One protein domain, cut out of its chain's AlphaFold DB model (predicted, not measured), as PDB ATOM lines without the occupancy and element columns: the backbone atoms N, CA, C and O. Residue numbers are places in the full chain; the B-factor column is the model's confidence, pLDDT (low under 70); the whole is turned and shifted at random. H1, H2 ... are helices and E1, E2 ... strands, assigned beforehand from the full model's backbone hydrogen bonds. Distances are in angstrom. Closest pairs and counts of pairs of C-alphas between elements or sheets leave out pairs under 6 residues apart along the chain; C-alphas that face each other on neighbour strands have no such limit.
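This is residues 4 to 196 of the 211 residues of an uncharacterized protein of Sphingobium sp. TKS (UniProt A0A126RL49). Two antiparallel sheets sit face to face as a sandwich, with helix H1 packed on the outside of the larger sheet, E3 to E9. A long loop, residues 142 to 176, swings from one edge of the smaller sheet to the other, and its residues 157 to 163 and 169 to 174 stick out. The larger sheet runs E3 E4 E5 E6 E7 E8 E9; the smaller runs E10 E1 E2 E12 E11, with no N to O pair within hydrogen-bond range between E2 and E12. The 193 printed residues hold E1 to E6, H1, H2 and E7 to E12 in that order, mostly strand, with under half of the residues in named elements. The whole is compact, with a radius of gyration of the C-alphas of 16.6 A and spans of 51 by 39 by 37 A.

E1, residues 4 to 8, begins at C-alpha 4, (15.505, -33.474, -16.550). E2 is residues 16 to 21, E3 30 to 35, E4 42 to 47, E5 55 to 58 and E6 63 to 68, 17.5 A long. H1, residues 82 to 91, is 14.4 A long and begins at (2.800, -22.927, -15.335); H2 is residues 101 to 104. E7 is residues 110 to 116, 19.5 A long, E8 119 to 124, E9 130 to 134 and E10 137 to 141. E11, residues 177 to 185, is 24.6 A long; E12, residues 188 to 195, is 22.7 A long and ends at (15.623, -33.839, -33.724).

The larger sheet is twisted and holds two meanders, each strand the antiparallel neighbour of the one before: E3 E4 E5 E6 and E7 E8 E9. E6 and E7, one from each meander, are antiparallel neighbours, with N 65 and O 113 within hydrogen-bond range at 3.0 A. H1 is on one face, two layers of helix and sheet, at a height of 6.9 A over the sheet; it runs along the strands, over E5 and only just over E6, with 3 of its C-alphas. The closest C-alphas of H1 and E5 are those of Leu 90 and Ser 58, 5.5 A apart. H2 only grazes this sheet. In the smaller sheet, E1 and E10 are antiparallel neighbours with N 6 and O 139 within hydrogen-bond range at 2.9 A, and E11 and E12 are a hairpin with N 180 and O 192 within hydrogen-bond range at 3.0 A. In the sandwich the sheets' strands stand at 26 degrees; the closest C-alphas of E3 and E11 are those of Leu 33 and Ser 181, 6.4 A apart. In H1 every O i to N i+4 pair is within hydrogen-bond range; H2 is too short for one.

The C-alphas farthest apart are those of Gly 73 and Trp 171, 54.9 A. The printed part has no cut. The long links are E6 to H1 and E10 to E11. Mean pLDDT of the printed part is 75.8; residue 26 and residues 145 to 196 are under 70.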
ATOM      1  N   LEU A   4      15.263 -33.542 -15.120       87.06
ATOM      2  CA  LEU A   4      15.505 -33.474 -16.550       87.06
ATOM      3  C   LEU A   4      17.010 -33.390 -16.813       87.06
ATOM      4  O   LEU A   4      17.711 -32.627 -16.149       87.06
ATOM      5  N   ALA A   5      17.474 -34.129 -17.812       86.94
ATOM      6  CA  ALA A   5      18.774 -33.968 -18.439       86.94
ATOM      7  C   ALA A   5      18.575 -33.465 -19.872       86.94
ATOM      8  O   ALA A   5      17.721 -33.968 -20.607       86.94
ATOM      9  N   LEU A   6      19.361 -32.468 -20.263       87.62
ATOM     10  CA  LEU A   6      19.268 -31.817 -21.563       87.62
ATOM     11  C   LEU A   6      20.659 -31.643 -22.158       87.62
ATOM     12  O   LEU A   6      21.549 -31.101 -21.516       87.62
ATOM     13  N   ALA A   7      20.837 -32.064 -23.403       88.06
ATOM     14  CA  ALA A   7      22.057 -31.874 -24.167       88.06
ATOM     15  C   ALA A   7      21.757 -30.967 -25.365       88.06
ATOM     16  O   ALA A   7      20.942 -31.310 -26.223       88.06
ATOM     17  N   TRP A   8      22.405 -29.804 -25.425       88.56
ATOM     18  CA  TRP A   8      22.198 -28.793 -26.460       88.56
ATOM     19  C   TRP A   8      23.475 -28.560 -27.262       88.56
ATOM     20  O   TRP A   8      24.479 -28.082 -26.739       88.56
ATOM     21  N   ARG A   9      23.429 -28.889 -28.555       87.88
ATOM     22  CA  ARG A   9      24.498 -28.699 -29.551       87.88
ATOM     23  C   ARG A   9      25.859 -29.268 -29.133       87.88
ATOM     24  O   ARG A   9      26.894 -28.733 -29.516       87.88
ATOM     25  N   VAL A  10      25.846 -30.371 -28.387       85.75
ATOM     26  CA  VAL A  10      27.059 -31.095 -27.962       85.75
ATOM     27  C   VAL A  10      27.424 -32.260 -28.882       85.75
ATOM     28  O   VAL A  10      28.550 -32.739 -28.838       85.75
ATOM     29  N   HIS A  11      26.496 -32.714 -29.731       84.38
ATOM     30  CA  HIS A  11      26.719 -33.811 -30.669       84.38
ATOM     31  C   HIS A  11      26.398 -33.379 -32.106       84.38
ATOM     32  O   HIS A  11      25.383 -32.728 -32.352       84.38
ATOM     33  N   ALA A  12      27.231 -33.784 -33.071       80.94
ATOM     34  CA  ALA A  12      27.108 -33.384 -34.478       80.94
ATOM     35  C   ALA A  12      25.775 -33.817 -35.125       80.94
ATOM     36  O   ALA A  12      25.139 -33.034 -35.829       80.94
ATOM     37  N   ASN A  13      25.340 -35.050 -34.847       81.44
ATOM     38  CA  ASN A  13      24.120 -35.638 -35.424       81.44
ATOM     39  C   ASN A  13      22.855 -35.442 -34.567       81.44
ATOM     40  O   ASN A  13      21.746 -35.538 -35.088       81.44
ATOM     41  N   TRP A  14      23.022 -35.156 -33.272       80.62
ATOM     42  CA  TRP A  14      21.940 -35.048 -32.288       80.62
ATOM     43  C   TRP A  14      22.075 -33.684 -31.606       80.62
ATOM     44  O   TRP A  14      22.574 -33.586 -30.484       80.62
ATOM     45  N   PRO A  15      21.715 -32.593 -32.307       80.50
ATOM     46  CA  PRO A  15      21.915 -31.235 -31.809       80.50
ATOM     47  C   PRO A  15      21.063 -30.933 -30.572       80.50
ATOM     48  O   PRO A  15      21.283 -29.919 -29.916       80.50
ATOM     49  N   PHE A  16      20.093 -31.788 -30.259       84.19
ATOM     50  CA  PHE A  16      19.262 -31.692 -29.078       84.19
ATOM     51  C   PHE A  16      18.848 -33.090 -28.615       84.19
ATOM     52  O   PHE A  16      18.323 -33.867 -29.415       84.19
ATOM     53  N   ILE A  17      19.081 -33.383 -27.336       86.94
ATOM     54  CA  ILE A  17      18.587 -34.578 -26.645       86.94
ATOM     55  C   ILE A  17      18.009 -34.122 -25.311       86.94
ATOM     56  O   ILE A  17      18.626 -33.327 -24.601       86.94
ATOM     57  N   VAL A  18      16.845 -34.648 -24.954       87.50
ATOM     58  CA  VAL A  18      16.245 -34.426 -23.643       87.50
ATOM     59  C   VAL A  18      15.677 -35.728 -23.109       87.50
ATOM     60  O   VAL A  18      15.085 -36.507 -23.853       87.50
ATOM     61  N   ALA A  19      15.869 -35.945 -21.813       86.81
ATOM     62  CA  ALA A  19      15.236 -37.009 -21.060       86.81
ATOM     63  C   ALA A  19      14.785 -36.439 -19.718       86.81
ATOM     64  O   ALA A  19      15.522 -35.696 -19.071       86.81
ATOM     65  N   GLY A  20      13.577 -36.774 -19.284       83.12
ATOM     66  CA  GLY A  20      13.066 -36.289 -18.013       83.12
ATOM     67  C   GLY A  20      12.060 -37.232 -17.387       83.12
ATOM     68  O   GLY A  20      11.396 -38.006 -18.071       83.12
ATOM     69  N   ASN A  21      11.957 -37.134 -16.067       82.69
ATOM     70  CA  ASN A  21      10.927 -37.774 -15.273       82.69
ATOM     71  C   ASN A  21      10.022 -36.697 -14.671       82.69
ATOM     72  O   ASN A  21      10.486 -35.816 -13.938       82.69
ATOM     73  N   ARG A  22       8.722 -36.797 -14.949       82.38
ATOM     74  CA  ARG A  22       7.703 -35.993 -14.278       82.38
ATOM     75  C   ARG A  22       7.177 -36.753 -13.071       82.38
ATOM     76  O   ARG A  22       6.482 -37.751 -13.218       82.38
ATOM     77  N   ASP A  23       7.436 -36.212 -11.891       76.31
ATOM     78  CA  ASP A  23       6.923 -36.750 -10.634       76.31
ATOM     79  C   ASP A  23       5.913 -35.770 -10.028       76.31
ATOM     80  O   ASP A  23       6.265 -34.645  -9.650       76.31
ATOM     81  N   GLU A  24       4.659 -36.208  -9.997       79.69
ATOM     82  CA  GLU A  24       3.463 -35.442  -9.655       79.69
ATOM     83  C   GLU A  24       2.504 -36.310  -8.825       79.69
ATOM     84  O   GLU A  24       2.581 -37.538  -8.861       79.69
ATOM     85  N   PHE A  25       1.570 -35.681  -8.102       73.50
ATOM     86  CA  PHE A  25       0.541 -36.391  -7.340       73.50
ATOM     87  C   PHE A  25      -0.192 -37.451  -8.175       73.50
ATOM     88  O   PHE A  25      -0.736 -37.157  -9.240       73.50
ATOM     89  N   HIS A  26      -0.302 -38.668  -7.631       67.69
ATOM     90  CA  HIS A  26      -0.967 -39.800  -8.288       67.69
ATOM     91  C   HIS A  26      -2.408 -39.514  -8.734       67.69
ATOM     92  O   HIS A  26      -2.878 -40.114  -9.698       67.69
ATOM     93  N   GLY A  27      -3.109 -38.620  -8.032       75.88
ATOM     94  CA  GLY A  27      -4.483 -38.232  -8.346       75.88
ATOM     95  C   GLY A  27      -4.619 -37.201  -9.468       75.88
ATOM     96  O   GLY A  27      -5.743 -36.925  -9.871       75.88
ATOM     97  N   ARG A  28      -3.523 -36.616  -9.977       81.31
ATOM     98  CA  ARG A  28      -3.582 -35.566 -11.001       81.31
ATOM     99  C   ARG A  28      -3.674 -36.181 -12.404       81.31
ATOM    100  O   ARG A  28      -2.684 -36.735 -12.890       81.31
ATOM    101  N   PRO A  29      -4.828 -36.089 -13.086       86.44
ATOM    102  CA  PRO A  29      -5.031 -36.756 -14.364       86.44
ATOM    103  C   PRO A  29      -4.227 -36.088 -15.486       86.44
ATOM    104  O   PRO A  29      -4.233 -34.866 -15.640       86.44
ATOM    105  N   ALA A  30      -3.594 -36.895 -16.335       87.69
ATOM    106  CA  ALA A  30      -2.851 -36.422 -17.498       87.69
ATOM    107  C   ALA A  30      -3.094 -37.315 -18.725       87.69
ATOM    108  O   ALA A  30      -3.389 -38.503 -18.599       87.69
ATOM    109  N   ARG A  31      -2.989 -36.741 -19.926       87.44
ATOM    110  CA  ARG A  31      -2.868 -37.484 -21.187       87.44
ATOM    111  C   ARG A  31      -1.387 -37.701 -21.492       87.44
ATOM    112  O   ARG A  31      -0.585 -36.793 -21.268       87.44
ATOM    113  N   ARG A  32      -1.069 -38.884 -22.026       88.00
ATOM    114  CA  ARG A  32       0.261 -39.238 -22.547       88.00
ATOM    115  C   ARG A  32       0.701 -38.286 -23.661       88.00
ATOM    116  O   ARG A  32      -0.135 -37.568 -24.214       88.00
ATOM    117  N   LEU A  33       1.985 -38.330 -24.009       88.38
ATOM    118  CA  LEU A  33       2.516 -37.628 -25.171       88.38
ATOM    119  C   LEU A  33       1.744 -38.028 -26.432       88.38
ATOM    120  O   LEU A  33       1.650 -39.206 -26.779       88.38
ATOM    121  N   GLN A  34       1.181 -37.033 -27.103       92.00
ATOM    122  CA  GLN A  34       0.493 -37.190 -28.375       92.00
ATOM    123  C   GLN A  34       0.471 -35.851 -29.108       92.00
ATOM    124  O   GLN A  34       0.703 -34.800 -28.502       92.00
ATOM    125  N   ARG A  35       0.136 -35.892 -30.398       94.75
ATOM    126  CA  ARG A  35      -0.288 -34.692 -31.118       94.75
ATOM    127  C   ARG A  35      -1.582 -34.173 -30.504       94.75
ATOM    128  O   ARG A  35      -2.462 -34.959 -30.144       94.75
ATOM    129  N   TRP A  36      -1.644 -32.870 -30.290       93.81
ATOM    130  CA  TRP A  36      -2.842 -32.213 -29.795       93.81
ATOM    131  C   TRP A  36      -3.852 -32.037 -30.925       93.81
ATOM    132  O   TRP A  36      -3.477 -31.990 -32.088       93.81
ATOM    133  N   ASP A  37      -5.134 -31.957 -30.578       91.69
ATOM    134  CA  ASP A  37      -6.185 -31.724 -31.576       91.69
ATOM    135  C   ASP A  37      -6.163 -30.259 -32.047       91.69
ATOM    136  O   ASP A  37      -6.371 -29.974 -33.220       91.69
ATOM    137  N   GLN A  38      -5.884 -29.336 -31.119       89.75
ATOM    138  CA  GLN A  38      -5.661 -27.913 -31.370       89.75
ATOM    139  C   GLN A  38      -4.689 -27.333 -30.321       89.75
ATOM    140  O   GLN A  38      -4.913 -27.532 -29.116       89.75
ATOM    141  N   PRO A  39      -3.647 -26.598 -30.742       92.19
ATOM    142  CA  PRO A  39      -3.099 -26.595 -32.105       92.19
ATOM    143  C   PRO A  39      -2.504 -27.965 -32.490       92.19
ATOM    144  O   PRO A  39      -1.945 -28.657 -31.637       92.19
ATOM    145  N   ASP A  40      -2.616 -28.362 -33.760       93.69
ATOM    146  CA  ASP A  40      -2.216 -29.693 -34.250       93.69
ATOM    147  C   ASP A  40      -0.711 -29.834 -34.530       93.69
ATOM    148  O   ASP A  40      -0.193 -30.946 -34.641       93.69
ATOM    149  N   HIS A  41       0.035 -28.732 -34.527       92.81
ATOM    150  CA  HIS A  41       1.498 -28.736 -34.588       92.81
ATOM    151  C   HIS A  41       2.173 -28.989 -33.234       92.81
ATOM    152  O   HIS A  41       3.402 -29.056 -33.171       92.81
ATOM    153  N   VAL A  42       1.426 -29.127 -32.132       95.81
ATOM    154  CA  VAL A  42       1.993 -29.375 -30.796       95.81
ATOM    155  C   VAL A  42       1.977 -30.864 -30.445       95.81
ATOM    156  O   VAL A  42       0.945 -31.535 -30.468       95.81
ATOM    157  N   LEU A  43       3.146 -31.374 -30.051       95.25
ATOM    158  CA  LEU A  43       3.373 -32.724 -29.539       95.25
ATOM    159  C   LEU A  43       3.758 -32.621 -28.059       95.25
ATOM    160  O   LEU A  43       4.897 -32.288 -27.719       95.25
ATOM    161  N   ALA A  44       2.808 -32.895 -27.166       94.31
ATOM    162  CA  ALA A  44       3.026 -32.777 -25.726       94.31
ATOM    163  C   ALA A  44       2.076 -33.678 -24.922       94.31
ATOM    164  O   ALA A  44       0.980 -34.014 -25.377       94.31
ATOM    165  N   GLY A  45       2.450 -34.029 -23.691       91.50
ATOM    166  CA  GLY A  45       1.475 -34.518 -22.710       91.50
ATOM    167  C   GLY A  45       0.488 -33.405 -22.334       91.50
ATOM    168  O   GLY A  45       0.816 -32.225 -22.460       91.50
ATOM    169  N   LYS A  46      -0.722 -33.741 -21.877       91.69
ATOM    170  CA  LYS A  46      -1.728 -32.730 -21.482       91.69
ATOM    171  C   LYS A  46      -2.194 -32.947 -20.054       91.69
ATOM    172  O   LYS A  46      -2.750 -33.998 -19.739       91.69
ATOM    173  N   ASP A  47      -2.010 -31.953 -19.198       91.69
ATOM    174  CA  ASP A  47      -2.606 -31.923 -17.866       91.69
ATOM    175  C   ASP A  47      -4.123 -31.745 -18.004       91.69
ATOM    176  O   ASP A  47      -4.591 -30.735 -18.531       91.69
ATOM    177  N   ARG A  48      -4.905 -32.731 -17.556       89.50
ATOM    178  CA  ARG A  48      -6.371 -32.679 -17.666       89.50
ATOM    179  C   ARG A  48      -7.006 -31.779 -16.610       89.50
ATOM    180  O   ARG A  48      -8.152 -31.393 -16.792       89.50
ATOM    181  N   GLN A  49      -6.286 -31.446 -15.542       88.44
ATOM    182  CA  GLN A  49      -6.793 -30.572 -14.492       88.44
ATOM    183  C   GLN A  49      -6.607 -29.096 -14.852       88.44
ATOM    184  O   GLN A  49      -7.541 -28.315 -14.729       88.44
ATOM    185  N   SER A  50      -5.410 -28.706 -15.302       88.88
ATOM    186  CA  SER A  50      -5.112 -27.302 -15.634       88.88
ATOM    187  C   SER A  50      -5.118 -26.981 -17.132       88.88
ATOM    188  O   SER A  50      -4.926 -25.828 -17.499       88.88
ATOM    189  N   GLY A  51      -5.270 -27.977 -18.010       90.56
ATOM    190  CA  GLY A  51      -5.332 -27.789 -19.465       90.56
ATOM    191  C   GLY A  51      -4.000 -27.451 -20.152       90.56
ATOM    192  O   GLY A  51      -3.992 -27.229 -21.362       90.56
ATOM    193  N   GLY A  52      -2.895 -27.410 -19.405       93.56
ATOM    194  CA  GLY A  52      -1.552 -27.089 -19.896       93.56
ATOM    195  C   GLY A  52      -0.666 -28.314 -20.149       93.56
ATOM    196  O   GLY A  52      -1.145 -29.448 -20.184       93.56
ATOM    197  N   THR A  53       0.643 -28.095 -20.275       94.69
ATOM    198  CA  THR A  53       1.655 -29.161 -20.389       94.69
ATOM    199  C   THR A  53       2.886 -28.904 -19.518       94.69
ATOM    200  O   THR A  53       3.063 -27.815 -18.994       94.69
ATOM    201  N   TRP A  54       3.725 -29.912 -19.312       92.62
ATOM    202  CA  TRP A  54       4.983 -29.799 -18.559       92.62
ATOM    203  C   TRP A  54       6.219 -29.879 -19.453       92.62
ATOM    204  O   TRP A  54       7.290 -29.424 -19.056       92.62
ATOM    205  N   LEU A  55       6.075 -30.483 -20.632       93.81
ATOM    206  CA  LEU A  55       7.132 -30.690 -21.603       93.81
ATOM    207  C   LEU A  55       6.487 -30.950 -22.963       93.81
ATOM    208  O   LEU A  55       5.527 -31.718 -23.062       93.81
ATOM    209  N   GLY A  56       7.025 -30.335 -24.009       93.94
ATOM    210  CA  GLY A  56       6.559 -30.590 -25.361       93.94
ATOM    211  C   GLY A  56       7.453 -29.998 -26.433       93.94
ATOM    212  O   GLY A  56       8.384 -29.238 -26.159       93.94
ATOM    213  N   VAL A  57       7.125 -30.353 -27.668       95.38
ATOM    214  CA  VAL A  57       7.682 -29.747 -28.874       95.38
ATOM    215  C   VAL A  57       6.561 -29.242 -29.765       95.38
ATOM    216  O   VAL A  57       5.436 -29.737 -29.738       95.38
ATOM    217  N   SER A  58       6.900 -28.259 -30.576       94.56
ATOM    218  CA  SER A  58       6.085 -27.743 -31.657       94.56
ATOM    219  C   SER A  58       6.775 -28.047 -32.975       94.56
ATOM    220  O   SER A  58       8.002 -27.942 -33.102       94.56
ATOM    221  N   GLU A  59       5.984 -28.388 -33.983       91.50
ATOM    222  CA  GLU A  59       6.480 -28.594 -35.331       91.50
ATOM    223  C   GLU A  59       7.009 -27.306 -35.983       91.50
ATOM    224  O   GLU A  59       7.751 -27.371 -36.965       91.50
ATOM    225  N   GLU A  60       6.761 -26.154 -35.368       90.25
ATOM    226  CA  GLU A  60       7.365 -24.868 -35.719       90.25
ATOM    227  C   GLU A  60       8.775 -24.685 -35.119       90.25
ATOM    228  O   GLU A  60       9.379 -23.619 -35.208       90.25
ATOM    229  N   GLY A  61       9.339 -25.733 -34.510       90.00
ATOM    230  CA  GLY A  61      10.721 -25.750 -34.028       90.00
ATOM    231  C   GLY A  61      10.907 -25.202 -32.615       90.00
ATOM    232  O   GLY A  61      12.026 -24.834 -32.253       90.00
ATOM    233  N   ARG A  62       9.835 -25.152 -31.816       94.00
ATOM    234  CA  ARG A  62       9.897 -24.777 -30.397       94.00
ATOM    235  C   ARG A  62       9.939 -26.023 -29.520       94.00
ATOM    236  O   ARG A  62       9.201 -26.972 -29.758       94.00
ATOM    237  N   PHE A  63      10.771 -26.014 -28.493       95.44
ATOM    238  CA  PHE A  63      10.734 -26.975 -27.393       95.44
ATOM    239  C   PHE A  63      10.617 -26.199 -26.089       95.44
ATOM    240  O   PHE A  63      11.287 -25.180 -25.925       95.44
ATOM    241  N   ALA A  64       9.797 -26.687 -25.166       95.88
ATOM    242  CA  ALA A  64       9.663 -26.080 -23.855       95.88
ATOM    243  C   ALA A  64       9.491 -27.142 -22.770       95.88
ATOM    244  O   ALA A  64       8.813 -28.152 -22.967       95.88
ATOM    245  N   VAL A  65      10.076 -26.880 -21.605       94.94
ATOM    246  CA  VAL A  65       9.916 -27.684 -20.390       94.94
ATOM    247  C   VAL A  65       9.869 -26.779 -19.169       94.94
ATOM    248  O   VAL A  65      10.556 -25.761 -19.133       94.94
ATOM    249  N   VAL A  66       9.077 -27.159 -18.165       94.44
ATOM    250  CA  VAL A  66       8.968 -26.434 -16.896       94.44
ATOM    251  C   VAL A  66       9.077 -27.363 -15.704       94.44
ATOM    252  O   VAL A  66       8.509 -28.457 -15.681       94.44
ATOM    253  N   THR A  67       9.760 -26.889 -14.671       91.88
ATOM    254  CA  THR A  67       9.780 -27.508 -13.348       91.88
ATOM    255  C   THR A  67       9.318 -26.504 -12.295       91.88
ATOM    256  O   THR A  67       9.444 -25.290 -12.453       91.88
ATOM    257  N   ASN A  68       8.748 -27.003 -11.196       90.94
ATOM    258  CA  ASN A  68       8.425 -26.148 -10.051       90.94
ATOM    259  C   ASN A  68       9.720 -25.757  -9.337       90.94
ATOM    260  O   ASN A  68      10.506 -26.650  -9.023       90.94
ATOM    261  N   LEU A  69       9.890 -24.483  -8.998       90.31
ATOM    262  CA  LEU A  69      11.029 -24.009  -8.211       90.31
ATOM    263  C   LEU A  69      10.658 -23.993  -6.721       90.31
ATOM    264  O   LEU A  69       9.634 -23.434  -6.331       90.31
ATOM    265  N   ARG A  70      11.458 -24.658  -5.884       85.75
ATOM    266  CA  ARG A  70      11.287 -24.682  -4.420       85.75
ATOM    267  C   ARG A  70      12.104 -23.568  -3.757       85.75
ATOM    268  O   ARG A  70      12.927 -22.933  -4.399       85.75
ATOM    269  N   GLY A  71      11.865 -23.335  -2.465       83.88
ATOM    270  CA  GLY A  71      12.633 -22.367  -1.666       83.88
ATOM    271  C   GLY A  71      12.048 -20.952  -1.608       83.88
ATOM    272  O   GLY A  71      12.604 -20.103  -0.927       83.88
ATOM    273  N   PHE A  72      10.898 -20.708  -2.247       85.81
ATOM    274  CA  PHE A  72      10.233 -19.395  -2.287       85.81
ATOM    275  C   PHE A  72       8.855 -19.402  -1.609       85.81
ATOM    276  O   PHE A  72       7.925 -18.748  -2.071       85.81
ATOM    277  N   GLY A  73       8.727 -20.160  -0.517       83.12
ATOM    278  CA  GLY A  73       7.477 -20.296   0.234       83.12
ATOM    279  C   GLY A  73       6.488 -21.312  -0.357       83.12
ATOM    280  O   GLY A  73       6.810 -22.026  -1.316       83.12
ATOM    281  N   PRO A  74       5.298 -21.442   0.256       83.12
ATOM    282  CA  PRO A  74       4.235 -22.298  -0.258       83.12
ATOM    283  C   PRO A  74       3.702 -21.765  -1.593       83.12
ATOM    284  O   PRO A  74       3.739 -20.568  -1.862       83.12
ATOM    285  N   SER A  75       3.185 -22.661  -2.436       86.00
ATOM    286  CA  SER A  75       2.502 -22.234  -3.660       86.00
ATOM    287  C   SER A  75       1.218 -21.479  -3.319       86.00
ATOM    288  O   SER A  75       0.404 -21.964  -2.535       86.00
ATOM    289  N   GLU A  76       1.024 -20.327  -3.948       88.81
ATOM    290  CA  GLU A  76      -0.173 -19.509  -3.794       88.81
ATOM    291  C   GLU A  76      -1.332 -20.094  -4.609       88.81
ATOM    292  O   GLU A  76      -1.186 -20.439  -5.792       88.81
ATOM    293  N   THR A  77      -2.499 -20.198  -3.975       87.31
ATOM    294  CA  THR A  77      -3.753 -20.604  -4.619       87.31
ATOM    295  C   THR A  77      -4.285 -19.483  -5.509       87.31
ATOM    296  O   THR A  77      -4.203 -18.317  -5.147       87.31
ATOM    297  N   GLY A  78      -4.863 -19.830  -6.661       89.62
ATOM    298  CA  GLY A  78      -5.462 -18.861  -7.592       89.62
ATOM    299  C   GLY A  78      -4.518 -18.343  -8.680       89.62
ATOM    300  O   GLY A  78      -4.988 -17.782  -9.665       89.62
ATOM    301  N   ARG A  79      -3.206 -18.596  -8.574       93.38
ATOM    302  CA  ARG A  79      -2.265 -18.306  -9.665       93.38
ATOM    303  C   ARG A  79      -2.460 -19.257 -10.856       93.38
ATOM    304  O   ARG A  79      -2.725 -20.447 -10.635       93.38
ATOM    305  N   PRO A  80      -2.259 -18.796 -12.105       94.00
ATOM    306  CA  PRO A  80      -2.296 -19.658 -13.279       94.00
ATOM    307  C   PRO A  80      -1.322 -20.839 -13.185       94.00
ATOM    308  O   PRO A  80      -0.243 -20.769 -12.585       94.00
ATOM    309  N   SER A  81      -1.686 -21.955 -13.819       94.31
ATOM    310  CA  SER A  81      -0.782 -23.099 -13.937       94.31
ATOM    311  C   SER A  81       0.363 -22.767 -14.886       94.31
ATOM    312  O   SER A  81       0.130 -22.375 -16.024       94.31
ATOM    313  N   ARG A  82       1.604 -23.039 -14.473       95.50
ATOM    314  CA  ARG A  82       2.800 -22.927 -15.335       95.50
ATOM    315  C   ARG A  82       2.691 -23.738 -16.629       95.50
ATOM    316  O   ARG A  82       3.344 -23.423 -17.613       95.50
ATOM    317  N   GLY A  83       1.846 -24.770 -16.652       95.38
ATOM    318  CA  GLY A  83       1.627 -25.520 -17.882       95.38
ATOM    319  C   GLY A  83       0.846 -24.760 -18.954       95.38
ATOM    320  O   GLY A  83       0.919 -25.131 -20.121       95.38
ATOM    321  N   VAL A  84       0.112 -23.710 -18.573       96.12
ATOM    322  CA  VAL A  84      -0.544 -22.785 -19.508       96.12
ATOM    323  C   VAL A  84       0.495 -21.910 -20.207       96.12
ATOM    324  O   VAL A  84       0.434 -21.776 -21.421       96.12
ATOM    325  N   LEU A  85       1.497 -21.417 -19.469       97.50
ATOM    326  CA  LEU A  85       2.650 -20.725 -20.053       97.50
ATOM    327  C   LEU A  85       3.326 -21.598 -21.120       97.50
ATOM    328  O   LEU A  85       3.534 -21.156 -22.242       97.50
ATOM    329  N   LEU A  86       3.600 -22.867 -20.806       96.81
ATOM    330  CA  LEU A  86       4.207 -23.790 -21.771       96.81
ATOM    331  C   LEU A  86       3.349 -24.056 -22.994       96.81
ATOM    332  O   LEU A  86       3.876 -24.146 -24.098       96.81
ATOM    333  N   ARG A  87       2.042 -24.217 -22.792       96.56
ATOM    334  CA  ARG A  87       1.102 -24.384 -23.893       96.56
ATOM    335  C   ARG A  87       1.206 -23.207 -24.856       96.56
ATOM    336  O   ARG A  87       1.396 -23.449 -26.039       96.56
ATOM    337  N   ASP A  88       1.082 -21.982 -24.353       97.38
ATOM    338  CA  ASP A  88       1.057 -20.778 -25.188       97.38
ATOM    339  C   ASP A  88       2.409 -20.581 -25.901       97.38
ATOM    340  O   ASP A  88       2.446 -20.323 -27.102       97.38
ATOM    341  N   LEU A  89       3.532 -20.830 -25.210       97.44
ATOM    342  CA  LEU A  89       4.874 -20.814 -25.813       97.44
ATOM    343  C   LEU A  89       5.032 -21.850 -26.939       97.44
ATOM    344  O   LEU A  89       5.617 -21.557 -27.979       97.44
ATOM    345  N   LEU A  90       4.537 -23.077 -26.750       96.94
ATOM    346  CA  LEU A  90       4.611 -24.127 -27.773       96.94
ATOM    347  C   LEU A  90       3.681 -23.824 -28.947       96.94
ATOM    348  O   LEU A  90       4.100 -23.939 -30.102       96.94
ATOM    349  N   ALA A  91       2.458 -23.391 -28.654       96.12
ATOM    350  CA  ALA A  91       1.468 -22.994 -29.642       96.12
ATOM    351  C   ALA A  91       1.968 -21.816 -30.488       96.12
ATOM    352  O   ALA A  91       1.803 -21.843 -31.701       96.12
ATOM    353  N   GLY A  92       2.688 -20.865 -29.882       95.50
ATOM    354  CA  GLY A  92       3.053 -19.597 -30.522       95.50
ATOM    355  C   GLY A  92       1.899 -18.587 -30.530       95.50
ATOM    356  O   GLY A  92       1.978 -17.569 -31.206       95.50
ATOM    357  N   GLU A  93       0.838 -18.865 -29.774       94.81
ATOM    358  CA  GLU A  93      -0.376 -18.060 -29.667       94.81
ATOM    359  C   GLU A  93      -0.932 -18.113 -28.236       94.81
ATOM    360  O   GLU A  93      -0.570 -18.977 -27.433       94.81
ATOM    361  N   GLY A  94      -1.816 -17.171 -27.909       94.31
ATOM    362  CA  GLY A  94      -2.368 -17.012 -26.567       94.31
ATOM    363  C   GLY A  94      -1.688 -15.903 -25.766       94.31
ATOM    364  O   GLY A  94      -0.817 -15.184 -26.255       94.31
ATOM    365  N   ARG A  95      -2.123 -15.746 -24.513       94.81
ATOM    366  CA  ARG A  95      -1.697 -14.642 -23.638       94.81
ATOM    367  C   ARG A  95      -0.201 -14.688 -23.347       94.81
ATOM    368  O   ARG A  95       0.423 -13.641 -23.235       94.81
ATOM    369  N   TYR A  96       0.359 -15.888 -23.216       96.69
ATOM    370  CA  TYR A  96       1.742 -16.088 -22.788       96.69
ATOM    371  C   TYR A  96       2.646 -16.633 -23.905       96.69
ATOM    372  O   TYR A  96       3.636 -17.303 -23.616       96.69
ATOM    373  N   ALA A  97       2.306 -16.379 -25.173       95.44
ATOM    374  CA  ALA A  97       3.116 -16.798 -26.321       95.44
ATOM    375  C   ALA A  97       4.440 -16.027 -26.427       95.44
ATOM    376  O   ALA A  97       5.470 -16.600 -26.775       95.44
ATOM    377  N   GLU A  98       4.416 -14.741 -26.078       95.19
ATOM    378  CA  GLU A  98       5.590 -13.868 -25.984       95.19
ATOM    379  C   GLU A  98       5.492 -13.055 -24.679       95.19
ATOM    380  O   GLU A  98       5.187 -11.862 -24.699       95.19
ATOM    381  N   PRO A  99       5.654 -13.711 -23.514       96.06
ATOM    382  CA  PRO A  99       5.386 -13.091 -22.224       96.06
ATOM    383  C   PRO A  99       6.442 -12.032 -21.903       96.06
ATOM    384  O   PRO A  99       7.633 -12.231 -22.166       96.06
ATOM    385  N   SER A 100       6.027 -10.937 -21.271       95.25
ATOM    386  CA  SER A 100       6.914  -9.974 -20.611       95.25
ATOM    387  C   SER A 100       7.411 -10.515 -19.265       95.25
ATOM    388  O   SER A 100       6.914 -11.519 -18.757       95.25
ATOM    389  N   ASP A 101       8.393  -9.858 -18.651       93.69
ATOM    390  CA  ASP A 101       8.860 -10.249 -17.313       93.69
ATOM    391  C   ASP A 101       7.782 -10.055 -16.236       93.69
ATOM    392  O   ASP A 101       7.738 -10.812 -15.265       93.69
ATOM    393  N   THR A 102       6.864  -9.104 -16.436       93.75
ATOM    394  CA  THR A 102       5.680  -8.928 -15.588       93.75
ATOM    395  C   THR A 102       4.743 -10.128 -15.694       93.75
ATOM    396  O   THR A 102       4.285 -10.624 -14.670       93.75
ATOM    397  N   ASP A 103       4.529 -10.668 -16.897       95.75
ATOM    398  CA  ASP A 103       3.677 -11.849 -17.091       95.75
ATOM    399  C   ASP A 103       4.239 -13.095 -16.390       95.75
ATOM    400  O   ASP A 103       3.486 -13.922 -15.877       95.75
ATOM    401  N   LEU A 104       5.569 -13.240 -16.306       95.19
ATOM    402  CA  LEU A 104       6.192 -14.362 -15.585       95.19
ATOM    403  C   LEU A 104       5.887 -14.328 -14.076       95.19
ATOM    404  O   LEU A 104       5.923 -15.369 -13.407       95.19
ATOM    405  N   MET A 105       5.561 -13.152 -13.537       94.62
ATOM    406  CA  MET A 105       5.205 -12.972 -12.130       94.62
ATOM    407  C   MET A 105       3.772 -13.408 -11.804       94.62
ATOM    408  O   MET A 105       3.485 -13.619 -10.622       94.62
ATOM    409  N   ASP A 106       2.914 -13.640 -12.809       94.88
ATOM    410  CA  ASP A 106       1.568 -14.212 -12.625       94.88
ATOM    411  C   ASP A 106       1.645 -15.627 -12.021       94.88
ATOM    412  O   ASP A 106       0.760 -16.073 -11.289       94.88
ATOM    413  N   PHE A 107       2.720 -16.362 -12.314       96.06
ATOM    414  CA  PHE A 107       2.842 -17.779 -11.994       96.06
ATOM    415  C   PHE A 107       3.469 -18.027 -10.621       96.06
ATOM    416  O   PHE A 107       4.236 -17.229 -10.083       96.06
ATOM    417  N   ASN A 108       3.174 -19.196 -10.049       95.69
ATOM    418  CA  ASN A 108       3.966 -19.732  -8.940       95.69
ATOM    419  C   ASN A 108       5.424 -19.983  -9.379       95.69
ATOM    420  O   ASN A 108       5.639 -20.229 -10.567       95.69
ATOM    421  N   PRO A 109       6.404 -20.000  -8.453       95.19
ATOM    422  CA  PRO A 109       7.821 -20.149  -8.783       95.19
ATOM    423  C   PRO A 109       8.122 -21.323  -9.723       95.19
ATOM    424  O   PRO A 109       7.625 -22.444  -9.524       95.19
ATOM    425  N   PHE A 110       8.938 -21.074 -10.748       94.69
ATOM    426  CA  PHE A 110       9.288 -22.074 -11.753       94.69
ATOM    427  C   PHE A 110      10.688 -21.884 -12.329       94.69
ATOM    428  O   PHE A 110      11.234 -20.786 -12.318       94.69
ATOM    429  N   ASN A 111      11.201 -22.965 -12.907       94.25
ATOM    430  CA  ASN A 111      12.275 -22.922 -13.885       94.25
ATOM    431  C   ASN A 111      11.738 -23.397 -15.232       94.25
ATOM    432  O   ASN A 111      10.961 -24.350 -15.281       94.25
ATOM    433  N   LEU A 112      12.177 -22.775 -16.316       95.44
ATOM    434  CA  LEU A 112      11.741 -23.093 -17.665       95.44
ATOM    435  C   LEU A 112      12.943 -23.112 -18.602       95.44
ATOM    436  O   LEU A 112      13.826 -22.267 -18.501       95.44
ATOM    437  N   ILE A 113      12.973 -24.069 -19.525       95.50
ATOM    438  CA  ILE A 113      13.892 -24.033 -20.664       95.50
ATOM    439  C   ILE A 113      13.056 -23.910 -21.929       95.50
ATOM    440  O   ILE A 113      12.167 -24.730 -22.159       95.50
ATOM    441  N   LEU A 114      13.359 -22.891 -22.730       95.88
ATOM    442  CA  LEU A 114      12.786 -22.661 -24.049       95.88
ATOM    443  C   LEU A 114      13.889 -22.817 -25.089       95.88
ATOM    444  O   LEU A 114      14.958 -22.221 -24.974       95.88
ATOM    445  N   ILE A 115      13.631 -23.607 -26.121       93.69
ATOM    446  CA  ILE A 115      14.525 -23.743 -27.266       93.69
ATOM    447  C   ILE A 115      13.757 -23.362 -28.516       93.69
ATOM    448  O   ILE A 115      12.667 -23.871 -28.774       93.69
ATOM    449  N   ARG A 116      14.365 -22.480 -29.303       89.94
ATOM    450  CA  ARG A 116      13.950 -22.114 -30.656       89.94
ATOM    451  C   ARG A 116      15.095 -22.451 -31.620       89.94
ATOM    452  O   ARG A 116      16.224 -22.661 -31.168       89.94
ATOM    453  N   PRO A 117      14.878 -22.463 -32.948       80.38
ATOM    454  CA  PRO A 117      15.919 -22.872 -33.896       80.38
ATOM    455  C   PRO A 117      17.247 -22.099 -33.764       80.38
ATOM    456  O   PRO A 117      18.311 -22.649 -34.041       80.38
ATOM    457  N   ALA A 118      17.205 -20.840 -33.309       82.94
ATOM    458  CA  ALA A 118      18.382 -19.979 -33.186       82.94
ATOM    459  C   ALA A 118      19.125 -20.083 -31.838       82.94
ATOM    460  O   ALA A 118      20.337 -19.846 -31.778       82.94
ATOM    461  N   HIS A 119      18.429 -20.381 -30.739       88.56
ATOM    462  CA  HIS A 119      19.000 -20.320 -29.394       88.56
ATOM    463  C   HIS A 119      18.183 -21.114 -28.369       88.56
ATOM    464  O   HIS A 119      16.999 -21.383 -28.556       88.56
ATOM    465  N   ALA A 120      18.850 -21.450 -27.267       92.38
ATOM    466  CA  ALA A 120      18.253 -21.997 -26.062       92.38
ATOM    467  C   ALA A 120      18.315 -20.948 -24.949       92.38
ATOM    468  O   ALA A 120      19.299 -20.207 -24.843       92.38
ATOM    469  N   GLU A 121      17.287 -20.896 -24.116       95.12
ATOM    470  CA  GLU A 121      17.167 -19.971 -22.998       95.12
ATOM    471  C   GLU A 121      16.644 -20.687 -21.758       95.12
ATOM    472  O   GLU A 121      15.799 -21.576 -21.831       95.12
ATOM    473  N   PHE A 122      17.145 -20.256 -20.610       95.06
ATOM    474  CA  PHE A 122      16.646 -20.602 -19.293       95.06
ATOM    475  C   PHE A 122      15.905 -19.408 -18.707       95.06
ATOM    476  O   PHE A 122      16.469 -18.311 -18.652       95.06
ATOM    477  N   TRP A 123      14.676 -19.621 -18.253       95.94
ATOM    478  CA  TRP A 123      13.845 -18.610 -17.614       95.94
ATOM    479  C   TRP A 123      13.495 -19.026 -16.180       95.94
ATOM    480  O   TRP A 123      13.215 -20.194 -15.906       95.94
ATOM    481  N   SER A 124      13.460 -18.055 -15.273       95.12
ATOM    482  CA  SER A 124      12.918 -18.193 -13.916       95.12
ATOM    483  C   SER A 124      12.201 -16.903 -13.537       95.12
ATOM    484  O   SER A 124      12.588 -15.829 -13.992       95.12
ATOM    485  N   ASN A 125      11.173 -16.987 -12.695       94.94
ATOM    486  CA  ASN A 125      10.502 -15.818 -12.122       94.94
ATOM    487  C   ASN A 125      10.957 -15.491 -10.687       94.94
ATOM    488  O   ASN A 125      10.476 -14.524 -10.095       94.94
ATOM    489  N   LYS A 126      11.872 -16.282 -10.107       92.69
ATOM    490  CA  LYS A 126      12.416 -16.061  -8.759       92.69
ATOM    491  C   LYS A 126      13.947 -16.215  -8.702       92.69
ATOM    492  O   LYS A 126      14.490 -17.055  -9.423       92.69
ATOM    493  N   PRO A 127      14.648 -15.451  -7.828       87.50
ATOM    494  CA  PRO A 127      14.119 -14.428  -6.905       87.50
ATOM    495  C   PRO A 127      13.538 -13.198  -7.617       87.50
ATOM    496  O   PRO A 127      12.565 -12.631  -7.129       87.50
ATOM    497  N   ASN A 128      14.055 -12.884  -8.807       88.25
ATOM    498  CA  ASN A 128      13.503 -11.927  -9.763       88.25
ATOM    499  C   ASN A 128      13.338 -12.622 -11.126       88.25
ATOM    500  O   ASN A 128      14.033 -13.619 -11.362       88.25
ATOM    501  N   PRO A 129      12.479 -12.112 -12.028       91.56
ATOM    502  CA  PRO A 129      12.453 -12.541 -13.420       91.56
ATOM    503  C   PRO A 129      13.846 -12.494 -14.041       91.56
ATOM    504  O   PRO A 129      14.549 -11.488 -13.959       91.56
ATOM    505  N   ALA A 130      14.256 -13.609 -14.632       90.25
ATOM    506  CA  ALA A 130      15.538 -13.741 -15.292       90.25
ATOM    507  C   ALA A 130      15.387 -14.605 -16.537       90.25
ATOM    508  O   ALA A 130      14.798 -15.686 -16.484       90.25
ATOM    509  N   ARG A 131      15.981 -14.147 -17.640       94.00
ATOM    510  CA  ARG A 131      16.164 -14.919 -18.869       94.00
ATOM    511  C   ARG A 131      17.645 -14.971 -19.176       94.00
ATOM    512  O   ARG A 131      18.314 -13.942 -19.235       94.00
ATOM    513  N   ARG A 132      18.171 -16.175 -19.352       92.31
ATOM    514  CA  ARG A 132      19.585 -16.395 -19.636       92.31
ATOM    515  C   ARG A 132      19.726 -17.281 -20.853       92.31
ATOM    516  O   ARG A 132      19.183 -18.381 -20.884       92.31
ATOM    517  N   ARG A 133      20.524 -16.843 -21.823       93.88
ATOM    518  CA  ARG A 133      20.902 -17.692 -22.952       93.88
ATOM    519  C   ARG A 133      21.721 -18.882 -22.457       93.88
ATOM    520  O   ARG A 133      22.683 -18.707 -21.711       93.88
ATOM    521  N   LEU A 134      21.353 -20.077 -22.898       89.56
ATOM    522  CA  LEU A 134      22.107 -21.296 -22.643       89.56
ATOM    523  C   LEU A 134      23.105 -21.513 -23.793       89.56
ATOM    524  O   LEU A 134      22.679 -21.636 -24.950       89.56
ATOM    525  N   PRO A 135      24.426 -21.514 -23.522       89.88
ATOM    526  CA  PRO A 135      25.414 -21.923 -24.517       89.88
ATOM    527  C   PRO A 135      25.251 -23.408 -24.879       89.88
ATOM    528  O   PRO A 135      24.417 -24.121 -24.329       89.88
ATOM    529  N   SER A 136      26.022 -23.891 -25.852       88.62
ATOM    530  CA  SER A 136      26.090 -25.334 -26.103       88.62
ATOM    531  C   SER A 136      26.622 -26.044 -24.856       88.62
ATOM    532  O   SER A 136      27.622 -25.605 -24.285       88.62
ATOM    533  N   GLY A 137      25.977 -27.127 -24.431       88.19
ATOM    534  CA  GLY A 137      26.325 -27.798 -23.182       88.19
ATOM    535  C   GLY A 137      25.342 -28.887 -22.766       88.19
ATOM    536  O   GLY A 137      24.350 -29.156 -23.448       88.19
ATOM    537  N   VAL A 138      25.649 -29.520 -21.635       87.19
ATOM    538  CA  VAL A 138      24.775 -30.477 -20.951       87.19
ATOM    539  C   VAL A 138      24.266 -29.823 -19.674       87.19
ATOM    540  O   VAL A 138      25.052 -29.248 -18.927       87.19
ATOM    541  N   TYR A 139      22.962 -29.917 -19.439       86.69
ATOM    542  CA  TYR A 139      22.254 -29.240 -18.362       86.69
ATOM    543  C   TYR A 139      21.410 -30.224 -17.563       86.69
ATOM    544  O   TYR A 139      20.749 -31.100 -18.131       86.69
ATOM    545  N   GLY A 140      21.400 -30.035 -16.245       85.75
ATOM    546  CA  GLY A 140      20.475 -30.694 -15.335       85.75
ATOM    547  C   GLY A 140      19.427 -29.701 -14.853       85.75
ATOM    548  O   GLY A 140      19.763 -28.623 -14.365       85.75
ATOM    549  N   LEU A 141      18.148 -30.061 -14.953       84.50
ATOM    550  CA  LEU A 141      17.066 -29.263 -14.390       84.50
ATOM    551  C   LEU A 141      16.251 -30.087 -13.396       84.50
ATOM    552  O   LEU A 141      15.781 -31.182 -13.696       84.50
ATOM    553  N   SER A 142      16.072 -29.541 -12.197       84.00
ATOM    554  CA  SER A 142      15.291 -30.157 -11.127       84.00
ATOM    555  C   SER A 142      14.320 -29.142 -10.517       84.00
ATOM    556  O   SER A 142      13.946 -28.156 -11.157       84.00
ATOM    557  N   ASN A 143      13.881 -29.389  -9.283       82.31
ATOM    558  CA  ASN A 143      13.068 -28.463  -8.504       82.31
ATOM    559  C   ASN A 143      13.880 -27.379  -7.750       82.31
ATOM    560  O   ASN A 143      13.270 -26.580  -7.037       82.31
ATOM    561  N   GLY A 144      15.214 -27.384  -7.855       76.94
ATOM    562  CA  GLY A 144      16.127 -26.366  -7.299       76.94
ATOM    563  C   GLY A 144      16.579 -25.336  -8.340       76.94
ATOM    564  O   GLY A 144      15.992 -25.263  -9.422       76.94
ATOM    565  N   ALA A 145      17.610 -24.545  -8.035       66.06
ATOM    566  CA  ALA A 145      18.194 -23.627  -9.018       66.06
ATOM    567  C   ALA A 145      18.879 -24.399 -10.167       66.06
ATOM    568  O   ALA A 145      19.206 -25.582 -10.029       66.06
ATOM    569  N   LEU A 146      19.079 -23.749 -11.322       61.81
ATOM    570  CA  LEU A 146      19.787 -24.378 -12.442       61.81
ATOM    571  C   LEU A 146      21.212 -24.749 -12.012       61.81
ATOM    572  O   LEU A 146      21.922 -23.900 -11.477       61.81
ATOM    573  N   ASP A 147      21.605 -25.997 -12.262       55.62
ATOM    574  CA  ASP A 147      22.922 -26.556 -11.925       55.62
ATOM    575  C   ASP A 147      23.280 -26.539 -10.423       55.62
ATOM    576  O   ASP A 147      24.439 -26.733 -10.052       55.62
ATOM    577  N   GLU A 148      22.296 -26.364  -9.532       49.94
ATOM    578  CA  GLU A 148      22.494 -26.600  -8.101       49.94
ATOM    579  C   GLU A 148      22.871 -28.072  -7.886       49.94
ATOM    580  O   GLU A 148      22.165 -28.982  -8.338       49.94
ATOM    581  N   SER A 149      24.005 -28.315  -7.221       37.94
ATOM    582  CA  SER A 149      24.541 -29.650  -6.953       37.94
ATOM    583  C   SER A 149      23.610 -30.423  -6.018       37.94
ATOM    584  O   SER A 149      23.802 -30.458  -4.803       37.94
ATOM    585  N   TRP A 150      22.565 -31.038  -6.563       35.00
ATOM    586  CA  TRP A 150      21.687 -31.905  -5.790       35.00
ATOM    587  C   TRP A 150      22.353 -33.285  -5.630       35.00
ATOM    588  O   TRP A 150      22.936 -33.776  -6.599       35.00
ATOM    589  N   PRO A 151      22.202 -34.002  -4.493       30.34
ATOM    590  CA  PRO A 151      22.756 -35.355  -4.282       30.34
ATOM    591  C   PRO A 151      22.259 -36.447  -5.257       30.34
ATOM    592  O   PRO A 151      22.518 -37.629  -5.056       30.34
ATOM    593  N   LYS A 152      21.501 -36.068  -6.292       34.72
ATOM    594  CA  LYS A 152      21.002 -36.920  -7.378       34.72
ATOM    595  C   LYS A 152      21.497 -36.470  -8.756       34.72
ATOM    596  O   LYS A 152      20.916 -36.874  -9.759       34.72
ATOM    597  N   SER A 153      22.596 -35.716  -8.826       31.12
ATOM    598  CA  SER A 153      23.498 -35.754  -9.985       31.12
ATOM    599  C   SER A 153      24.154 -37.137 -10.039       31.12
ATOM    600  O   SER A 153      25.341 -37.309  -9.782       31.12
ATOM    601  N   VAL A 154      23.333 -38.161 -10.271       30.39
ATOM    602  CA  VAL A 154      23.786 -39.527 -10.475       30.39
ATOM    603  C   VAL A 154      24.427 -39.536 -11.851       30.39
ATOM    604  O   VAL A 154      23.787 -39.170 -12.835       30.39
ATOM    605  N   SER A 155      25.709 -39.889 -11.875       28.97
ATOM    606  CA  SER A 155      26.515 -40.180 -13.057       28.97
ATOM    607  C   SER A 155      25.659 -40.641 -14.245       28.97
ATOM    608  O   SER A 155      25.162 -41.765 -14.257       28.97
ATOM    609  N   CYS A 156      25.490 -39.789 -15.261       31.16
ATOM    610  CA  CYS A 156      25.051 -40.239 -16.584       31.16
ATOM    611  C   CYS A 156      26.247 -40.886 -17.293       31.16
ATOM    612  O   CYS A 156      26.745 -40.389 -18.299       31.16
ATOM    613  N   ALA A 157      26.728 -42.001 -16.745       27.94
ATOM    614  CA  ALA A 157      27.490 -42.970 -17.508       27.94
ATOM    615  C   ALA A 157      26.476 -43.746 -18.361       27.94
ATOM    616  O   ALA A 157      25.864 -44.707 -17.901       27.94
ATOM    617  N   PHE A 158      26.230 -43.276 -19.585       29.33
ATOM    618  CA  PHE A 158      25.459 -44.029 -20.570       29.33
ATOM    619  C   PHE A 158      26.223 -45.318 -20.909       29.33
ATOM    620  O   PHE A 158      27.199 -45.286 -21.654       29.33
ATOM    621  N   ALA A 159      25.777 -46.449 -20.363       27.39
ATOM    622  CA  ALA A 159      26.179 -47.778 -20.796       27.39
ATOM    623  C   ALA A 159      25.003 -48.450 -21.529       27.39
ATOM    624  O   ALA A 159      24.062 -48.908 -20.890       27.39
ATOM    625  N   SER A 160      25.128 -48.525 -22.861       26.78
ATOM    626  CA  SER A 160      24.522 -49.525 -23.767       26.78
ATOM    627  C   SER A 160      22.980 -49.516 -23.960       26.78
ATOM    628  O   SER A 160      22.256 -48.887 -23.197       26.78
ATOM    629  N   PRO A 161      22.469 -50.077 -25.082       34.03
ATOM    630  CA  PRO A 161      21.426 -49.447 -25.899       34.03
ATOM    631  C   PRO A 161      19.993 -49.711 -25.415       34.03
ATOM    632  O   PRO A 161      19.677 -50.792 -24.928       34.03
ATOM    633  N   ILE A 162      19.110 -48.733 -25.639       34.75
ATOM    634  CA  ILE A 162      17.655 -48.860 -25.471       34.75
ATOM    635  C   ILE A 162      17.017 -48.987 -26.859       34.75
ATOM    636  O   ILE A 162      17.316 -48.205 -27.766       34.75
ATOM    637  N   GLU A 163      16.157 -49.996 -27.017       27.20
ATOM    638  CA  GLU A 163      15.407 -50.297 -28.239       27.20
ATOM    639  C   GLU A 163      14.681 -49.062 -28.793       27.20
ATOM    640  O   GLU A 163      13.898 -48.398 -28.115       27.20
ATOM    641  N   THR A 164      14.949 -48.761 -30.065       31.17
ATOM    642  CA  THR A 164      14.340 -47.658 -30.812       31.17
ATOM    643  C   THR A 164      13.238 -48.213 -31.710       31.17
ATOM    644  O   THR A 164      13.522 -48.850 -32.723       31.17
ATOM    645  N   ALA A 165      11.972 -47.944 -31.387       26.00
ATOM    646  CA  ALA A 165      10.876 -48.194 -32.317       26.00
ATOM    647  C   ALA A 165      10.870 -47.102 -33.402       26.00
ATOM    648  O   ALA A 165      10.545 -45.942 -33.146       26.00
ATOM    649  N   THR A 166      11.259 -47.475 -34.623       31.42
ATOM    650  CA  THR A 166      11.247 -46.600 -35.802       31.42
ATOM    651  C   THR A 166       9.974 -46.855 -36.596       31.42
ATOM    652  O   THR A 166       9.803 -47.942 -37.137       31.42
ATOM    653  N   ILE A 167       9.098 -45.859 -36.728       26.08
ATOM    654  CA  ILE A 167       8.002 -45.926 -37.703       26.08
ATOM    655  C   ILE A 167       8.494 -45.229 -38.973       26.08
ATOM    656  O   ILE A 167       8.639 -44.008 -39.018       26.08
ATOM    657  N   SER A 168       8.829 -46.016 -39.996       27.69
ATOM    658  CA  SER A 168       9.194 -45.522 -41.321       27.69
ATOM    659  C   SER A 168       7.990 -45.558 -42.256       27.69
ATOM    660  O   SER A 168       7.524 -46.636 -42.602       27.69
ATOM    661  N   VAL A 169       7.544 -44.394 -42.727       28.64
ATOM    662  CA  VAL A 169       6.780 -44.284 -43.982       28.64
ATOM    663  C   VAL A 169       7.783 -44.101 -45.134       28.64
ATOM    664  O   VAL A 169       8.748 -43.340 -44.959       28.64
ATOM    665  N   PRO A 170       7.642 -44.826 -46.260       29.19
ATOM    666  CA  PRO A 170       8.542 -44.702 -47.399       29.19
ATOM    667  C   PRO A 170       8.107 -43.540 -48.316       29.19
ATOM    668  O   PRO A 170       6.923 -43.231 -48.397       29.19
ATOM    669  N   TRP A 171       9.083 -42.972 -49.040       28.92
ATOM    670  CA  TRP A 171       8.972 -42.004 -50.157       28.92
ATOM    671  C   TRP A 171       8.895 -40.494 -49.840       28.92
ATOM    672  O   TRP A 171       8.498 -40.103 -48.746       28.92
ATOM    673  N   PRO A 172       9.528 -39.661 -50.697       37.31
ATOM    674  CA  PRO A 172      10.838 -39.094 -50.415       37.31
ATOM    675  C   PRO A 172      10.707 -37.683 -49.835       37.31
ATOM    676  O   PRO A 172       9.780 -36.954 -50.159       37.31
ATOM    677  N   PHE A 173      11.669 -37.304 -48.992       35.94
ATOM    678  CA  PHE A 173      11.709 -36.058 -48.205       35.94
ATOM    679  C   PHE A 173      10.813 -36.058 -46.958       35.94
ATOM    680  O   PHE A 173       9.890 -35.265 -46.812       35.94
ATOM    681  N   SER A 174      11.141 -36.917 -45.990       32.59
ATOM    682  CA  SER A 174      10.608 -36.791 -44.631       32.59
ATOM    683  C   SER A 174      11.678 -36.194 -43.713       32.59
ATOM    684  O   SER A 174      12.671 -36.850 -43.394       32.59
ATOM    685  N   PHE A 175      11.473 -34.946 -43.278       36.66
ATOM    686  CA  PHE A 175      12.138 -34.390 -42.100       36.66
ATOM    687  C   PHE A 175      11.707 -35.217 -40.879       36.66
ATOM    688  O   PHE A 175      10.679 -34.945 -40.261       36.66
ATOM    689  N   ARG A 176      12.449 -36.279 -40.549       36.81
ATOM    690  CA  ARG A 176      12.083 -37.160 -39.432       36.81
ATOM    691  C   ARG A 176      12.410 -36.498 -38.097       36.81
ATOM    692  O   ARG A 176      13.554 -36.491 -37.651       36.81
ATOM    693  N   ARG A 177      11.379 -35.980 -37.432       42.72
ATOM    694  CA  ARG A 177      11.397 -35.717 -35.990       42.72
ATOM    695  C   ARG A 177      10.981 -37.000 -35.282       42.72
ATOM    696  O   ARG A 177       9.908 -37.526 -35.566       42.72
ATOM    697  N   ILE A 178      11.833 -37.521 -34.406       42.50
ATOM    698  CA  ILE A 178      11.528 -38.726 -33.634       42.50
ATOM    699  C   ILE A 178      11.216 -38.269 -32.213       42.50
ATOM    700  O   ILE A 178      12.082 -37.766 -31.501       42.50
ATOM    701  N   ALA A 179       9.960 -38.417 -31.819       42.91
ATOM    702  CA  ALA A 179       9.533 -38.297 -30.436       42.91
ATOM    703  C   ALA A 179       9.075 -39.684 -29.992       42.91
ATOM    704  O   ALA A 179       8.185 -40.266 -30.611       42.91
ATOM    705  N   SER A 180       9.690 -40.223 -28.947       43.16
ATOM    706  CA  SER A 180       9.277 -41.488 -28.346       43.16
ATOM    707  C   SER A 180       8.946 -41.252 -26.882       43.16
ATOM    708  O   SER A 180       9.737 -40.656 -26.157       43.16
ATOM    709  N   SER A 181       7.781 -41.728 -26.452       38.25
ATOM    710  CA  SER A 181       7.393 -41.760 -25.045       38.25
ATOM    711  C   SER A 181       7.392 -43.209 -24.594       38.25
ATOM    712  O   SER A 181       6.585 -44.002 -25.083       38.25
ATOM    713  N   THR A 182       8.296 -43.566 -23.689       39.09
ATOM    714  CA  THR A 182       8.306 -44.886 -23.062       39.09
ATOM    715  C   THR A 182       7.676 -44.756 -21.686       39.09
ATOM    716  O   THR A 182       8.172 -44.036 -20.820       39.09
ATOM    717  N   ALA A 183       6.559 -45.447 -21.473       32.47
ATOM    718  CA  ALA A 183       5.973 -45.568 -20.148       32.47
ATOM    719  C   ALA A 183       6.929 -46.387 -19.263       32.47
ATOM    720  O   ALA A 183       7.135 -47.570 -19.511       32.47
ATOM    721  N   ILE A 184       7.527 -45.766 -18.242       34.38
ATOM    722  CA  ILE A 184       8.369 -46.474 -17.255       34.38
ATOM    723  C   ILE A 184       7.473 -47.249 -16.266       34.38
ATOM    724  O   ILE A 184       7.892 -48.210 -15.631       34.38
ATOM    725  N   SER A 185       6.210 -46.833 -16.136       29.77
ATOM    726  CA  SER A 185       5.161 -47.527 -15.385       29.77
ATOM    727  C   SER A 185       3.789 -47.163 -15.951       29.77
ATOM    728  O   SER A 185       3.679 -46.287 -16.809       29.77
ATOM    729  N   SER A 186       2.711 -47.746 -15.418       29.66
ATOM    730  CA  SER A 186       1.333 -47.399 -15.801       29.66
ATOM    731  C   SER A 186       0.966 -45.913 -15.610       29.66
ATOM    732  O   SER A 186      -0.128 -45.510 -16.009       29.66
ATOM    733  N   LYS A 187       1.837 -45.098 -14.986       36.97
ATOM    734  CA  LYS A 187       1.560 -43.700 -14.607       36.97
ATOM    735  C   LYS A 187       2.742 -42.723 -14.767       36.97
ATOM    736  O   LYS A 187       2.570 -41.547 -14.458       36.97
ATOM    737  N   GLY A 188       3.912 -43.173 -15.232       30.41
ATOM    738  CA  GLY A 188       5.103 -42.338 -15.457       30.41
ATOM    739  C   GLY A 188       5.630 -42.495 -16.882       30.41
ATOM    740  O   GLY A 188       5.741 -43.618 -17.373       30.41
ATOM    741  N   PHE A 189       5.948 -41.382 -17.542       38.34
ATOM    742  CA  PHE A 189       6.424 -41.352 -18.928       38.34
ATOM    743  C   PHE A 189       7.853 -40.808 -18.980       38.34
ATOM    744  O   PHE A 189       8.149 -39.796 -18.346       38.34
ATOM    745  N   MET A 190       8.717 -41.479 -19.738       37.91
ATOM    746  CA  MET A 190       9.973 -40.924 -20.223       37.91
ATOM    747  C   MET A 190       9.740 -40.445 -21.647       37.91
ATOM    748  O   MET A 190       9.538 -41.260 -22.545       37.91
ATOM    749  N   ASP A 191       9.773 -39.135 -21.849       45.53
ATOM    750  CA  ASP A 191       9.691 -38.558 -23.184       45.53
ATOM    751  C   ASP A 191      11.111 -38.266 -23.681       45.53
ATOM    752  O   ASP A 191      11.829 -37.451 -23.099       45.53
ATOM    753  N   ILE A 192      11.517 -38.957 -24.744       47.66
ATOM    754  CA  ILE A 192      12.784 -38.739 -25.440       47.66
ATOM    755  C   ILE A 192      12.462 -38.033 -26.752       47.66
ATOM    756  O   ILE A 192      11.799 -38.588 -27.633       47.66
ATOM    757  N   PHE A 193      12.953 -36.803 -26.888       49.25
ATOM    758  CA  PHE A 193      12.886 -36.069 -28.146       49.25
ATOM    759  C   PHE A 193      14.240 -36.090 -28.827       49.25
ATOM    760  O   PHE A 193      15.251 -35.674 -28.265       49.25
ATOM    761  N   THR A 194      14.218 -36.540 -30.071       46.41
ATOM    762  CA  THR A 194      15.321 -36.451 -31.010       46.41
ATOM    763  C   THR A 194      14.890 -35.580 -32.182       46.41
ATOM    764  O   THR A 194      13.957 -35.905 -32.923       46.41
ATOM    765  N   LEU A 195      15.644 -34.515 -32.431       46.06
ATOM    766  CA  LEU A 195      15.623 -33.839 -33.724       46.06
ATOM    767  C   LEU A 195      16.772 -34.398 -34.563       46.06
ATOM    768  O   LEU A 195      17.922 -34.002 -34.383       46.06
ATOM    769  N   ALA A 196      16.472 -35.340 -35.459       38.66
ATOM    770  CA  ALA A 196      17.473 -35.868 -36.374       38.66
ATOM    771  C   ALA A 196      17.721 -34.855 -37.498       38.66
ATOM    772  O   ALA A 196      16.791 -34.381 -38.155       38.66
TER     773      ALA A 196